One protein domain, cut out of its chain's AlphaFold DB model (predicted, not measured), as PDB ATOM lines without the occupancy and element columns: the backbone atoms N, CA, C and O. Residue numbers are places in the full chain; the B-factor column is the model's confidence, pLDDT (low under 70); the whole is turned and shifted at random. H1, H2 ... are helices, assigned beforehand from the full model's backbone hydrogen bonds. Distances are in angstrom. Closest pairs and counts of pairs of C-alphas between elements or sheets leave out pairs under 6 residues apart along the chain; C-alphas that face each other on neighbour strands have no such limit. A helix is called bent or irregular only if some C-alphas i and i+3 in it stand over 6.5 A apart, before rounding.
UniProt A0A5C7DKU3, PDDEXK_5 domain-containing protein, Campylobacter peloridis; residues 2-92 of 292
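This is residues 2 to 92 of the 292 residues of the protein "PDDEXK_5 domain-containing protein" of Campylobacter peloridis (UniProt A0A5C7DKU3). A small cluster of helices is gathered round the short helix H5, which touches H1, H4 and the first residues of H6. H3 runs along a side from the end with H2 to the end with H4, apart from H5, and residues 87 to 92 of H6 stick out as a free arm. The printed part has 91 residues with six named helices, H1 to H6 in chain order, and no named strand: all helix. It is compact, with a radius of gyration of the C-alphas of 13.6 A, and elongated, spanning 45 by 25 by 20 A.

H1, residues 2 to 14, touches H5, residues 61 to 70, with residues 9 to 14 alone; the closest C-alphas, of Glu 10 and Asn 69, are 5.7 A apart, at a shallow tilt of 10 degrees, opposite ways. H2, residues 16 to 19, and H3, residues 26 to 41, touch only at the corner, closest at the C-alphas of Phe 19 and Glu 26, 4.8 A. H4, residues 44 to 56, touches H5 at a steep tilt of 47 degrees, opposite ways, with the closest C-alphas, of Lys 53 and Ile 67, 7.1 A apart. H6, residues 75 to 92, touches H5 with residues 75 to 79 alone, closest at the C-alphas of Ala 68 and Lys 75, 5.1 A. Every O i to N i+4 pair is within hydrogen-bond range in H3, H4 and H6, against 7 of 9 in H1 and 3 of 6 in H5; H2 is too short for one.

H1 begins at C-alpha 2 (153.981, 125.315, 126.716) and is irregular, with C-alphas 7 and 10 8.0 A apart; H5 is only just irregular, with C-alphas 62 and 65 6.7 A apart. H3 measures 22.0 A and H6 26.0 A, ending at C-alpha 92 (170.144, 107.911, 156.499).

The C-alphas farthest apart, of Asn 21 and Lys 92, are 45.0 A apart. The printed part has no cut, no link is long, and no printed residue is under 70 in pLDDT.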
ATOM      1  N   GLU A   2     152.833 124.706 126.017       92.69
ATOM      2  CA  GLU A   2     153.981 125.315 126.716       92.69
ATOM      3  C   GLU A   2     153.906 126.845 126.872       92.69
ATOM      4  O   GLU A   2     154.062 127.341 127.985       92.69
ATOM      5  N   ASN A   3     153.592 127.586 125.802       94.12
ATOM      6  CA  ASN A   3     153.434 129.048 125.871       94.12
ATOM      7  C   ASN A   3     152.335 129.463 126.858       94.12
ATOM      8  O   ASN A   3     152.543 130.350 127.678       94.12
ATOM      9  N   PHE A   4     151.203 128.751 126.847       95.31
ATOM     10  CA  PHE A   4     150.116 128.989 127.793       95.31
ATOM     11  C   PHE A   4     150.589 128.802 129.241       95.31
ATOM     12  O   PHE A   4     150.324 129.649 130.090       95.31
ATOM     13  N   ILE A   5     151.334 127.727 129.523       95.69
ATOM     14  CA  ILE A   5     151.899 127.485 130.856       95.69
ATOM     15  C   ILE A   5     152.883 128.584 131.245       95.69
ATOM     16  O   ILE A   5     152.817 129.066 132.369       95.69
ATOM     17  N   ARG A   6     153.757 129.014 130.332       94.56
ATOM     18  CA  ARG A   6     154.734 130.082 130.592       94.56
ATOM     19  C   ARG A   6     154.062 131.373 131.064       94.56
ATOM     20  O   ARG A   6     154.561 132.013 131.978       94.56
ATOM     21  N   GLU A   7     152.917 131.711 130.483       95.56
ATOM     22  CA  GLU A   7     152.144 132.907 130.841       95.56
ATOM     23  C   GLU A   7     151.316 132.738 132.128       95.56
ATOM     24  O   GLU A   7     151.042 133.716 132.820       95.56
ATOM     25  N   HIS A   8     150.908 131.510 132.466       96.75
ATOM     26  CA  HIS A   8     149.889 131.266 133.494       96.75
ATOM     27  C   HIS A   8     150.374 130.463 134.709       96.75
ATOM     28  O   HIS A   8     149.598 130.290 135.654       96.75
ATOM     29  N   ILE A   9     151.624 129.981 134.731       97.19
ATOM     30  CA  ILE A   9     152.127 129.069 135.771       97.19
ATOM     31  C   ILE A   9     151.997 129.651 137.179       97.19
ATOM     32  O   ILE A   9     151.540 128.954 138.083       97.19
ATOM     33  N   GLU A  10     152.300 130.937 137.369       97.12
ATOM     34  CA  GLU A  10     152.202 131.564 138.689       97.12
ATOM     35  C   GLU A  10     150.767 131.576 139.213       97.12
ATOM     36  O   GLU A  10     150.508 131.270 140.380       97.12
ATOM     37  N   LYS A  11     149.814 131.928 138.342       96.81
ATOM     38  CA  LYS A  11     148.389 131.942 138.675       96.81
ATOM     39  C   LYS A  11     147.901 130.522 138.946       96.81
ATOM     40  O   LYS A  11     147.196 130.290 139.929       96.81
ATOM     41  N   PHE A  12     148.330 129.569 138.122       97.12
ATOM     42  CA  PHE A  12     147.991 128.164 138.276       97.12
ATOM     43  C   PHE A  12     148.492 127.598 139.610       97.12
ATOM     44  O   PHE A  12     147.709 127.022 140.361       97.12
ATOM     45  N   ASN A  13     149.758 127.824 139.965       97.06
ATOM     46  CA  ASN A  13     150.339 127.350 141.222       97.06
ATOM     47  C   ASN A  13     149.735 128.024 142.467       97.06
ATOM     48  O   ASN A  13     149.739 127.422 143.543       97.06
ATOM     49  N   LYS A  14     149.185 129.240 142.338       96.12
ATOM     50  CA  LYS A  14     148.421 129.905 143.408       96.12
ATOM     51  C   LYS A  14     147.032 129.291 143.581       96.12
ATOM     52  O   LYS A  14     146.620 129.048 144.715       96.12
ATOM     53  N   LYS A  15     146.297 129.054 142.486       95.56
ATOM     54  CA  LYS A  15     144.906 128.581 142.549       95.56
ATOM     55  C   LYS A  15     144.491 127.773 141.305       95.56
ATOM     56  O   LYS A  15     143.814 128.303 140.422       95.56
ATOM     57  N   PRO A  16     144.800 126.460 141.258       93.50
ATOM     58  CA  PRO A  16     144.492 125.603 140.106       93.50
ATOM     59  C   PRO A  16     143.007 125.575 139.730       93.50
ATOM     60  O   PRO A  16     142.658 125.490 138.557       93.50
ATOM     61  N   SER A  17     142.122 125.703 140.723       91.25
ATOM     62  CA  SER A  17     140.671 125.641 140.531       91.25
ATOM     63  C   SER A  17     140.101 126.767 139.664       91.25
ATOM     64  O   SER A  17     138.973 126.649 139.199       91.25
ATOM     65  N   GLU A  18     140.836 127.866 139.457       93.88
ATOM     66  CA  GLU A  18     140.416 128.939 138.538       93.88
ATOM     67  C   GLU A  18     140.465 128.513 137.067       93.88
ATOM     68  O   GLU A  18     139.838 129.149 136.227       93.88
ATOM     69  N   PHE A  19     141.146 127.408 136.763       93.94
ATOM     70  CA  PHE A  19     141.292 126.869 135.414       93.94
ATOM     71  C   PHE A  19     140.289 125.745 135.112       93.94
ATOM     72  O   PHE A  19     140.382 125.084 134.084       93.94
ATOM     73  N   LYS A  20     139.301 125.491 135.981       89.62
ATOM     74  CA  LYS A  20     138.310 124.418 135.753       89.62
ATOM     75  C   LYS A  20     137.535 124.575 134.443       89.62
ATOM     76  O   LYS A  20     137.247 123.575 133.798       89.62
ATOM     77  N   ASN A  21     137.235 125.816 134.062       89.94
ATOM     78  CA  ASN A  21     136.411 126.152 132.897       89.94
ATOM     79  C   ASN A  21     137.210 126.870 131.792       89.94
ATOM     80  O   ASN A  21     136.621 127.543 130.950       89.94
ATOM     81  N   THR A  22     138.544 126.795 131.818       91.62
ATOM     82  CA  THR A  22     139.410 127.388 130.786       91.62
ATOM     83  C   THR A  22     139.753 126.368 129.701       91.62
ATOM     84  O   THR A  22     139.509 125.176 129.863       91.62
ATOM     85  N   ASN A  23     140.343 126.832 128.598       90.00
ATOM     86  CA  ASN A  23     140.959 125.975 127.587       90.00
ATOM     87  C   ASN A  23     142.433 126.392 127.403       90.00
ATOM     88  O   ASN A  23     142.672 127.491 126.897       90.00
ATOM     89  N   PRO A  24     143.418 125.573 127.813       93.12
ATOM     90  CA  PRO A  24     143.273 124.269 128.468       93.12
ATOM     91  C   PRO A  24     142.683 124.373 129.881       93.12
ATOM     92  O   PRO A  24     142.805 125.408 130.546       93.12
ATOM     93  N   ASN A  25     142.039 123.302 130.342       92.75
ATOM     94  CA  ASN A  25     141.437 123.225 131.673       92.75
ATOM     95  C   ASN A  25     142.429 122.728 132.746       92.75
ATOM     96  O   ASN A  25     143.545 122.297 132.451       92.75
ATOM     97  N   GLU A  26     142.013 122.759 134.017       92.19
ATOM     98  CA  GLU A  26     142.819 122.341 135.176       92.19
ATOM     99  C   GLU A  26     143.449 120.946 135.001       92.19
ATOM    100  O   GLU A  26     144.606 120.743 135.369       92.19
ATOM    101  N   ILE A  27     142.708 119.981 134.449       89.94
ATOM    102  CA  ILE A  27     143.168 118.594 134.300       89.94
ATOM    103  C   ILE A  27     144.255 118.514 133.228       89.94
ATOM    104  O   ILE A  27     145.303 117.913 133.460       89.94
ATOM    105  N   GLU A  28     144.032 119.154 132.082       92.69
ATOM    106  CA  GLU A  28     144.978 119.180 130.963       92.69
ATOM    107  C   GLU A  28     146.289 119.873 131.348       92.69
ATOM    108  O   GLU A  28     147.374 119.391 131.014       92.69
ATOM    109  N   ILE A  29     146.199 120.964 132.116       94.75
ATOM    110  CA  ILE A  29     147.363 121.670 132.655       94.75
ATOM    111  C   ILE A  29     148.150 120.763 133.611       94.75
ATOM    112  O   ILE A  29     149.365 120.623 133.453       94.75
ATOM    113  N   LYS A  30     147.482 120.113 134.579       92.56
ATOM    114  CA  LYS A  30     148.148 119.185 135.516       92.56
ATOM    115  C   LYS A  30     148.831 118.038 134.789       92.56
ATOM    116  O   LYS A  30     149.947 117.679 135.145       92.56
ATOM    117  N   GLU A  31     148.179 117.469 133.782       91.00
ATOM    118  CA  GLU A  31     148.726 116.358 133.009       91.00
ATOM    119  C   GLU A  31     149.976 116.775 132.221       91.00
ATOM    120  O   GLU A  31     150.979 116.061 132.232       91.00
ATOM    121  N   TYR A  32     149.970 117.962 131.607       94.38
ATOM    122  CA  TYR A  32     151.161 118.502 130.951       94.38
ATOM    123  C   TYR A  32     152.315 118.733 131.941       94.38
ATOM    124  O   TYR A  32     153.431 118.263 131.708       94.38
ATOM    125  N   LEU A  33     152.049 119.413 133.064       94.94
ATOM    126  CA  LEU A  33     153.060 119.702 134.090       94.94
ATOM    127  C   LEU A  33     153.638 118.421 134.701       94.94
ATOM    128  O   LEU A  33     154.842 118.339 134.933       94.94
ATOM    129  N   ARG A  34     152.800 117.402 134.900       90.69
ATOM    130  CA  ARG A  34     153.214 116.080 135.373       90.69
ATOM    131  C   ARG A  34     154.198 115.416 134.416       90.69
ATOM    132  O   ARG A  34     155.221 114.907 134.858       90.69
ATOM    133  N   ARG A  35     153.905 115.397 133.112       91.62
ATOM    134  CA  ARG A  35     154.811 114.795 132.116       91.62
ATOM    135  C   ARG A  35     156.158 115.499 132.115       91.62
ATOM    136  O   ARG A  35     157.186 114.836 132.152       91.62
ATOM    137  N   ARG A  36     156.139 116.835 132.164       93.56
ATOM    138  CA  ARG A  36     157.355 117.642 132.295       93.56
ATOM    139  C   ARG A  36     158.134 117.297 133.567       93.56
ATOM    140  O   ARG A  36     159.341 117.107 133.488       93.56
ATOM    141  N   TYR A  37     157.455 117.184 134.711       93.38
ATOM    142  CA  TYR A  37     158.070 116.761 135.971       93.38
ATOM    143  C   TYR A  37     158.763 115.404 135.826       93.38
ATOM    144  O   TYR A  37     159.933 115.294 136.169       93.38
ATOM    145  N   MET A  38     158.082 114.404 135.257       90.44
ATOM    146  CA  MET A  38     158.655 113.068 135.063       90.44
ATOM    147  C   MET A  38     159.913 113.091 134.190       90.44
ATOM    148  O   MET A  38     160.879 112.416 134.508       90.44
ATOM    149  N   THR A  39     159.939 113.902 133.130       91.56
ATOM    150  CA  THR A  39     161.129 114.034 132.274       91.56
ATOM    151  C   THR A  39     162.316 114.665 133.003       91.56
ATOM    152  O   THR A  39     163.457 114.306 132.735       91.56
ATOM    153  N   LEU A  40     162.067 115.618 133.904       93.06
ATOM    154  CA  LEU A  40     163.126 116.334 134.616       93.06
ATOM    155  C   LEU A  40     163.608 115.585 135.859       93.06
ATOM    156  O   LEU A  40     164.775 115.687 136.221       93.06
ATOM    157  N   ILE A  41     162.724 114.846 136.530       89.12
ATOM    158  CA  ILE A  41     163.051 114.214 137.807       89.12
ATOM    159  C   ILE A  41     163.958 112.997 137.663       89.12
ATOM    160  O   ILE A  41     164.493 112.546 138.663       89.12
ATOM    161  N   ASP A  42     164.167 112.471 136.460       86.50
ATOM    162  CA  ASP A  42     165.147 111.404 136.236       86.50
ATOM    163  C   ASP A  42     166.587 111.947 136.141       86.50
ATOM    164  O   ASP A  42     167.547 111.199 136.325       86.50
ATOM    165  N   ASP A  43     166.756 113.257 135.934       92.94
ATOM    166  CA  ASP A  43     168.057 113.922 135.876       92.94
ATOM    167  C   ASP A  43     168.568 114.277 137.285       92.94
ATOM    168  O   ASP A  43     168.012 115.118 137.999       92.94
ATOM    169  N   GLU A  44     169.677 113.656 137.692       93.19
ATOM    170  CA  GLU A  44     170.333 113.936 138.974       93.19
ATOM    171  C   GLU A  44     170.795 115.393 139.108       93.19
ATOM    172  O   GLU A  44     170.703 115.976 140.190       93.19
ATOM    173  N   SER A  45     171.239 116.028 138.020       95.06
ATOM    174  CA  SER A  45     171.655 117.432 138.056       95.06
ATOM    175  C   SER A  45     170.472 118.355 138.364       95.06
ATOM    176  O   SER A  45     170.599 119.299 139.154       95.06
ATOM    177  N   PHE A  46     169.292 118.022 137.834       95.25
ATOM    178  CA  PHE A  46     168.050 118.718 138.133       95.25
ATOM    179  C   PHE A  46     167.651 118.538 139.602       95.25
ATOM    180  O   PHE A  46     167.390 119.530 140.288       95.25
ATOM    181  N   LYS A  47     167.685 117.307 140.132       94.62
ATOM    182  CA  LYS A  47     167.408 117.043 141.560       94.62
ATOM    183  C   LYS A  47     168.304 117.879 142.472       94.62
ATOM    184  O   LYS A  47     167.807 118.557 143.374       94.62
ATOM    185  N   VAL A  48     169.614 117.871 142.213       95.81
ATOM    186  CA  VAL A  48     170.602 118.633 142.991       95.81
ATOM    187  C   VAL A  48     170.304 120.131 142.932       95.81
ATOM    188  O   VAL A  48     170.294 120.791 143.972       95.81
ATOM    189  N   LYS A  49     169.991 120.667 141.747       96.50
ATOM    190  CA  LYS A  49     169.621 122.077 141.561       96.50
ATOM    191  C   LYS A  49     168.402 122.467 142.404       96.50
ATOM    192  O   LYS A  49     168.443 123.486 143.094       96.50
ATOM    193  N   ILE A  50     167.330 121.671 142.381       97.25
ATOM    194  CA  ILE A  50     166.106 121.945 143.157       97.25
ATOM    195  C   ILE A  50     166.389 121.938 144.662       97.25
ATOM    196  O   ILE A  50     165.957 122.846 145.377       97.25
ATOM    197  N   LEU A  51     167.164 120.962 145.143       97.00
ATOM    198  CA  LEU A  51     167.550 120.872 146.553       97.00
ATOM    199  C   LEU A  51     168.412 122.065 146.993       97.00
ATOM    200  O   LEU A  51     168.191 122.626 148.068       97.00
ATOM    201  N   GLN A  52     169.354 122.503 146.153       97.19
ATOM    202  CA  GLN A  52     170.173 123.687 146.416       97.19
ATOM    203  C   GLN A  52     169.336 124.970 146.460       97.19
ATOM    204  O   GLN A  52     169.502 125.758 147.392       97.19
ATOM    205  N   LYS A  53     168.401 125.157 145.518       97.38
ATOM    206  CA  LYS A  53     167.457 126.286 145.539       97.38
ATOM    207  C   LYS A  53     166.636 126.301 146.829       97.38
ATOM    208  O   LYS A  53     166.525 127.338 147.477       97.38
ATOM    209  N   PHE A  54     166.102 125.153 147.250       97.88
ATOM    210  CA  PHE A  54     165.308 125.083 148.477       97.88
ATOM    211  C   PHE A  54     166.133 125.383 149.734       97.88
ATOM    212  O   PHE A  54     165.665 126.093 150.625       97.88
ATOM    213  N   LYS A  55     167.394 124.933 149.765       97.25
ATOM    214  CA  LYS A  55     168.351 125.281 150.822       97.25
ATOM    215  C   LYS A  55     168.654 126.783 150.867       97.25
ATOM    216  O   LYS A  55     168.675 127.353 151.951       97.25
ATOM    217  N   GLN A  56     168.862 127.433 149.719       97.56
ATOM    218  CA  GLN A  56     169.080 128.889 149.636       97.56
ATOM    219  C   GLN A  56     167.869 129.691 150.129       97.56
ATOM    220  O   GLN A  56     168.022 130.777 150.677       97.56
ATOM    221  N   LEU A  57     166.670 129.130 149.978       96.81
ATOM    222  CA  LEU A  57     165.416 129.680 150.492       96.81
ATOM    223  C   LEU A  57     165.137 129.274 151.952       96.81
ATOM    224  O   LEU A  57     164.010 129.431 152.429       96.81
ATOM    225  N   GLU A  58     166.147 128.752 152.655       96.81
ATOM    226  CA  GLU A  58     166.098 128.354 154.066       96.81
ATOM    227  C   GLU A  58     164.972 127.354 154.371       96.81
ATOM    228  O   GLU A  58     164.347 127.410 155.428       96.81
ATOM    229  N   TYR A  59     164.671 126.455 153.427       96.31
ATOM    230  CA  TYR A  59     163.634 125.427 153.568       96.31
ATOM    231  C   TYR A  59     162.220 125.984 153.839       96.31
ATOM    232  O   TYR A  59     161.343 125.295 154.369       96.31
ATOM    233  N   LYS A  60     161.950 127.243 153.466       96.94
ATOM    234  CA  LYS A  60     160.639 127.875 153.674       96.94
ATOM    235  C   LYS A  60     159.595 127.270 152.736       96.94
ATOM    236  O   LYS A  60     159.597 127.533 151.536       96.94
ATOM    237  N   LYS A  61     158.626 126.531 153.287       95.00
ATOM    238  CA  LYS A  61     157.526 125.901 152.521       95.00
ATOM    239  C   LYS A  61     156.731 126.896 151.662       95.00
ATOM    240  O   LYS A  61     156.332 126.579 150.543       95.00
ATOM    241  N   SER A  62     156.554 128.131 152.138       95.88
ATOM    242  CA  SER A  62     155.910 129.212 151.374       95.88
ATOM    243  C   SER A  62     156.670 129.608 150.102       95.88
ATOM    244  O   SER A  62     156.052 130.121 149.175       95.88
ATOM    245  N   LYS A  63     157.978 129.335 150.035       97.38
ATOM    246  CA  LYS A  63     158.878 129.662 148.920       97.38
ATOM    247  C   LYS A  63     159.013 128.556 147.874       97.38
ATOM    248  O   LYS A  63     159.587 128.788 146.818       97.38
ATOM    249  N   ILE A  64     158.410 127.386 148.099       97.56
ATOM    250  CA  ILE A  64     158.362 126.303 147.098       97.56
ATOM    251  C   ILE A  64     157.674 126.770 145.808       97.56
ATOM    252  O   ILE A  64     158.023 126.315 144.721       97.56
ATOM    253  N   ILE A  65     156.718 127.701 145.913       97.31
ATOM    254  CA  ILE A  65     156.037 128.259 144.743       97.31
ATOM    255  C   ILE A  65     156.994 129.004 143.806       97.31
ATOM    256  O   ILE A  65     156.825 128.903 142.597       97.31
ATOM    257  N   ASP A  66     158.012 129.676 144.345       97.06
ATOM    258  CA  ASP A  66     158.997 130.422 143.559       97.06
ATOM    259  C   ASP A  66     159.835 129.434 142.724       97.06
ATOM    260  O   ASP A  66     159.926 129.562 141.507       97.06
ATOM    261  N   ILE A  67     160.309 128.345 143.351       97.25
ATOM    262  CA  ILE A  67     161.018 127.247 142.663       97.25
ATOM    263  C   ILE A  67     160.138 126.616 141.575       97.25
ATOM    264  O   ILE A  67     160.596 126.360 140.463       97.25
ATOM    265  N   ALA A  68     158.873 126.340 141.895       97.25
ATOM    266  CA  ALA A  68     157.949 125.698 140.968       97.25
ATOM    267  C   ALA A  68     157.654 126.581 139.745       97.25
ATOM    268  O   ALA A  68     157.611 126.076 138.626       97.25
ATOM    269  N   ASN A  69     157.484 127.890 139.944       97.12
ATOM    270  CA  ASN A  69     157.247 128.837 138.857       97.12
ATOM    271  C   ASN A  69     158.474 128.964 137.944       97.12
ATOM    272  O   ASN A  69     158.319 128.841 136.729       97.12
ATOM    273  N   ASP A  70     159.674 129.114 138.518       95.38
ATOM    274  CA  ASP A  70     160.938 129.222 137.773       95.38
ATOM    275  C   ASP A  70     161.165 128.044 136.816       95.38
ATOM    276  O   ASP A  70     161.637 128.210 135.693       95.38
ATOM    277  N   GLU A  71     160.849 126.830 137.269       95.56
ATOM    278  CA  GLU A  71     161.096 125.597 136.511       95.56
ATOM    279  C   GLU A  71     159.886 125.176 135.652       95.56
ATOM    280  O   GLU A  71     159.935 124.167 134.935       95.56
ATOM    281  N   MET A  72     158.806 125.964 135.689       95.81
ATOM    282  CA  MET A  72     157.519 125.684 135.045       95.81
ATOM    283  C   MET A  72     156.933 124.327 135.462       95.81
ATOM    284  O   MET A  72     156.543 123.513 134.623       95.81
ATOM    285  N   LEU A  73     156.893 124.071 136.767       96.19
ATOM    286  CA  LEU A  73     156.413 122.831 137.370       96.19
ATOM    287  C   LEU A  73     155.243 123.074 138.316       96.19
ATOM    288  O   LEU A  73     155.032 124.172 138.835       96.19
ATOM    289  N   TYR A  74     154.466 122.019 138.550       95.94
ATOM    290  CA  TYR A  74     153.374 122.091 139.505       95.94
ATOM    291  C   TYR A  74     153.925 122.102 140.933       95.94
ATOM    292  O   TYR A  74     154.645 121.190 141.341       95.94
ATOM    293  N   LYS A  75     153.548 123.117 141.715       96.12
ATOM    294  CA  LYS A  75     154.015 123.308 143.096       96.12
ATOM    295  C   LYS A  75     153.866 122.044 143.948       96.12
ATOM    296  O   LYS A  75     154.783 121.708 144.687       96.12
ATOM    297  N   ALA A  76     152.731 121.349 143.843       92.56
ATOM    298  CA  ALA A  76     152.451 120.177 144.672       92.56
ATOM    299  C   ALA A  76     153.405 119.002 144.398       92.56
ATOM    300  O   ALA A  76     153.694 118.227 145.307       92.56
ATOM    301  N   ASP A  77     153.904 118.868 143.167       92.62
ATOM    302  CA  ASP A  77     154.857 117.811 142.826       92.62
ATOM    303  C   ASP A  77     156.269 118.160 143.321       92.62
ATOM    304  O   ASP A  77     156.946 117.291 143.867       92.62
ATOM    305  N   ILE A  78     156.675 119.437 143.248       95.56
ATOM    306  CA  ILE A  78     157.932 119.910 143.861       95.56
ATOM    307  C   ILE A  78     157.902 119.748 145.382       95.56
ATOM    308  O   ILE A  78     158.875 119.289 145.970       95.56
ATOM    309  N   GLU A  79     156.789 120.104 146.020       95.06
ATOM    310  CA  GLU A  79     156.602 119.950 147.463       95.06
ATOM    311  C   GLU A  79     156.770 118.488 147.890       95.06
ATOM    312  O   GLU A  79     157.595 118.199 148.754       95.06
ATOM    313  N   ARG A  80     156.086 117.559 147.205       91.12
ATOM    314  CA  ARG A  80     156.221 116.119 147.458       91.12
ATOM    315  C   ARG A  80     157.654 115.633 147.250       91.12
ATOM    316  O   ARG A  80     158.156 114.857 148.056       91.12
ATOM    317  N   PHE A  81     158.314 116.068 146.176       92.94
ATOM    318  CA  PHE A  81     159.706 115.703 145.919       92.94
ATOM    319  C   PHE A  81     160.620 116.126 147.074       92.94
ATOM    320  O   PHE A  81     161.380 115.305 147.582       92.94
ATOM    321  N   LEU A  82     160.524 117.386 147.508       95.38
ATOM    322  CA  LEU A  82     161.341 117.923 148.596       95.38
ATOM    323  C   LEU A  82     161.092 117.178 149.914       95.38
ATOM    324  O   LEU A  82     162.053 116.815 150.588       95.38
ATOM    325  N   GLU A  83     159.828 116.906 150.254       92.81
ATOM    326  CA  GLU A  83     159.458 116.135 151.449       92.81
ATOM    327  C   GLU A  83     160.088 114.732 151.419       92.81
ATOM    328  O   GLU A  83     160.773 114.346 152.367       92.81
ATOM    329  N   VAL A  84     159.977 114.011 150.296       91.00
ATOM    330  CA  VAL A  84     160.597 112.684 150.126       91.00
ATOM    331  C   VAL A  84     162.119 112.739 150.289       91.00
ATOM    332  O   VAL A  84     162.691 111.891 150.974       91.00
ATOM    333  N   GLN A  85     162.794 113.730 149.697       92.25
ATOM    334  CA  GLN A  85     164.251 113.858 149.828       92.25
ATOM    335  C   GLN A  85     164.683 114.126 151.276       92.25
ATOM    336  O   GLN A  85     165.683 113.567 151.729       92.25
ATOM    337  N   ILE A  86     163.910 114.917 152.024       93.62
ATOM    338  CA  ILE A  86     164.172 115.176 153.444       93.62
ATOM    339  C   ILE A  86     163.983 113.901 154.270       93.62
ATOM    340  O   ILE A  86     164.840 113.584 155.092       93.62
ATOM    341  N   PHE A  87     162.923 113.125 154.035       93.00
ATOM    342  CA  PHE A  87     162.740 111.841 154.721       93.00
ATOM    343  C   PHE A  87     163.863 110.845 154.412       93.00
ATOM    344  O   PHE A  87     164.346 110.168 155.316       93.00
ATOM    345  N   ILE A  88     164.360 110.803 153.171       91.69
ATOM    346  CA  ILE A  88     165.542 110.000 152.818       91.69
ATOM    347  C   ILE A  88     166.772 110.451 153.621       91.69
ATOM    348  O   ILE A  88     167.552 109.612 154.076       91.69
ATOM    349  N   GLU A  89     166.970 111.757 153.806       92.81
ATOM    350  CA  GLU A  89     168.061 112.285 154.630       92.81
ATOM    351  C   GLU A  89     167.902 111.893 156.108       92.81
ATOM    352  O   GLU A  89     168.872 111.449 156.727       92.81
ATOM    353  N   VAL A  90     166.686 111.991 156.657       92.50
ATOM    354  CA  VAL A  90     166.359 111.550 158.023       92.50
ATOM    355  C   VAL A  90     166.666 110.062 158.194       92.50
ATOM    356  O   VAL A  90     167.421 109.698 159.096       92.50
ATOM    357  N   ALA A  91     166.163 109.209 157.301       91.06
ATOM    358  CA  ALA A  91     166.367 107.763 157.358       91.06
ATOM    359  C   ALA A  91     167.853 107.361 157.281       91.06
ATOM    360  O   ALA A  91     168.253 106.369 157.881       91.06
ATOM    361  N   LYS A  92     168.688 108.139 156.577       92.88
ATOM    362  CA  LYS A  92     170.144 107.911 156.499       92.88
ATOM    363  C   LYS A  92     170.902 108.347 157.752       92.88
ATOM    364  O   LYS A  92     171.973 107.811 158.019       92.88
TER     365      LYS A  92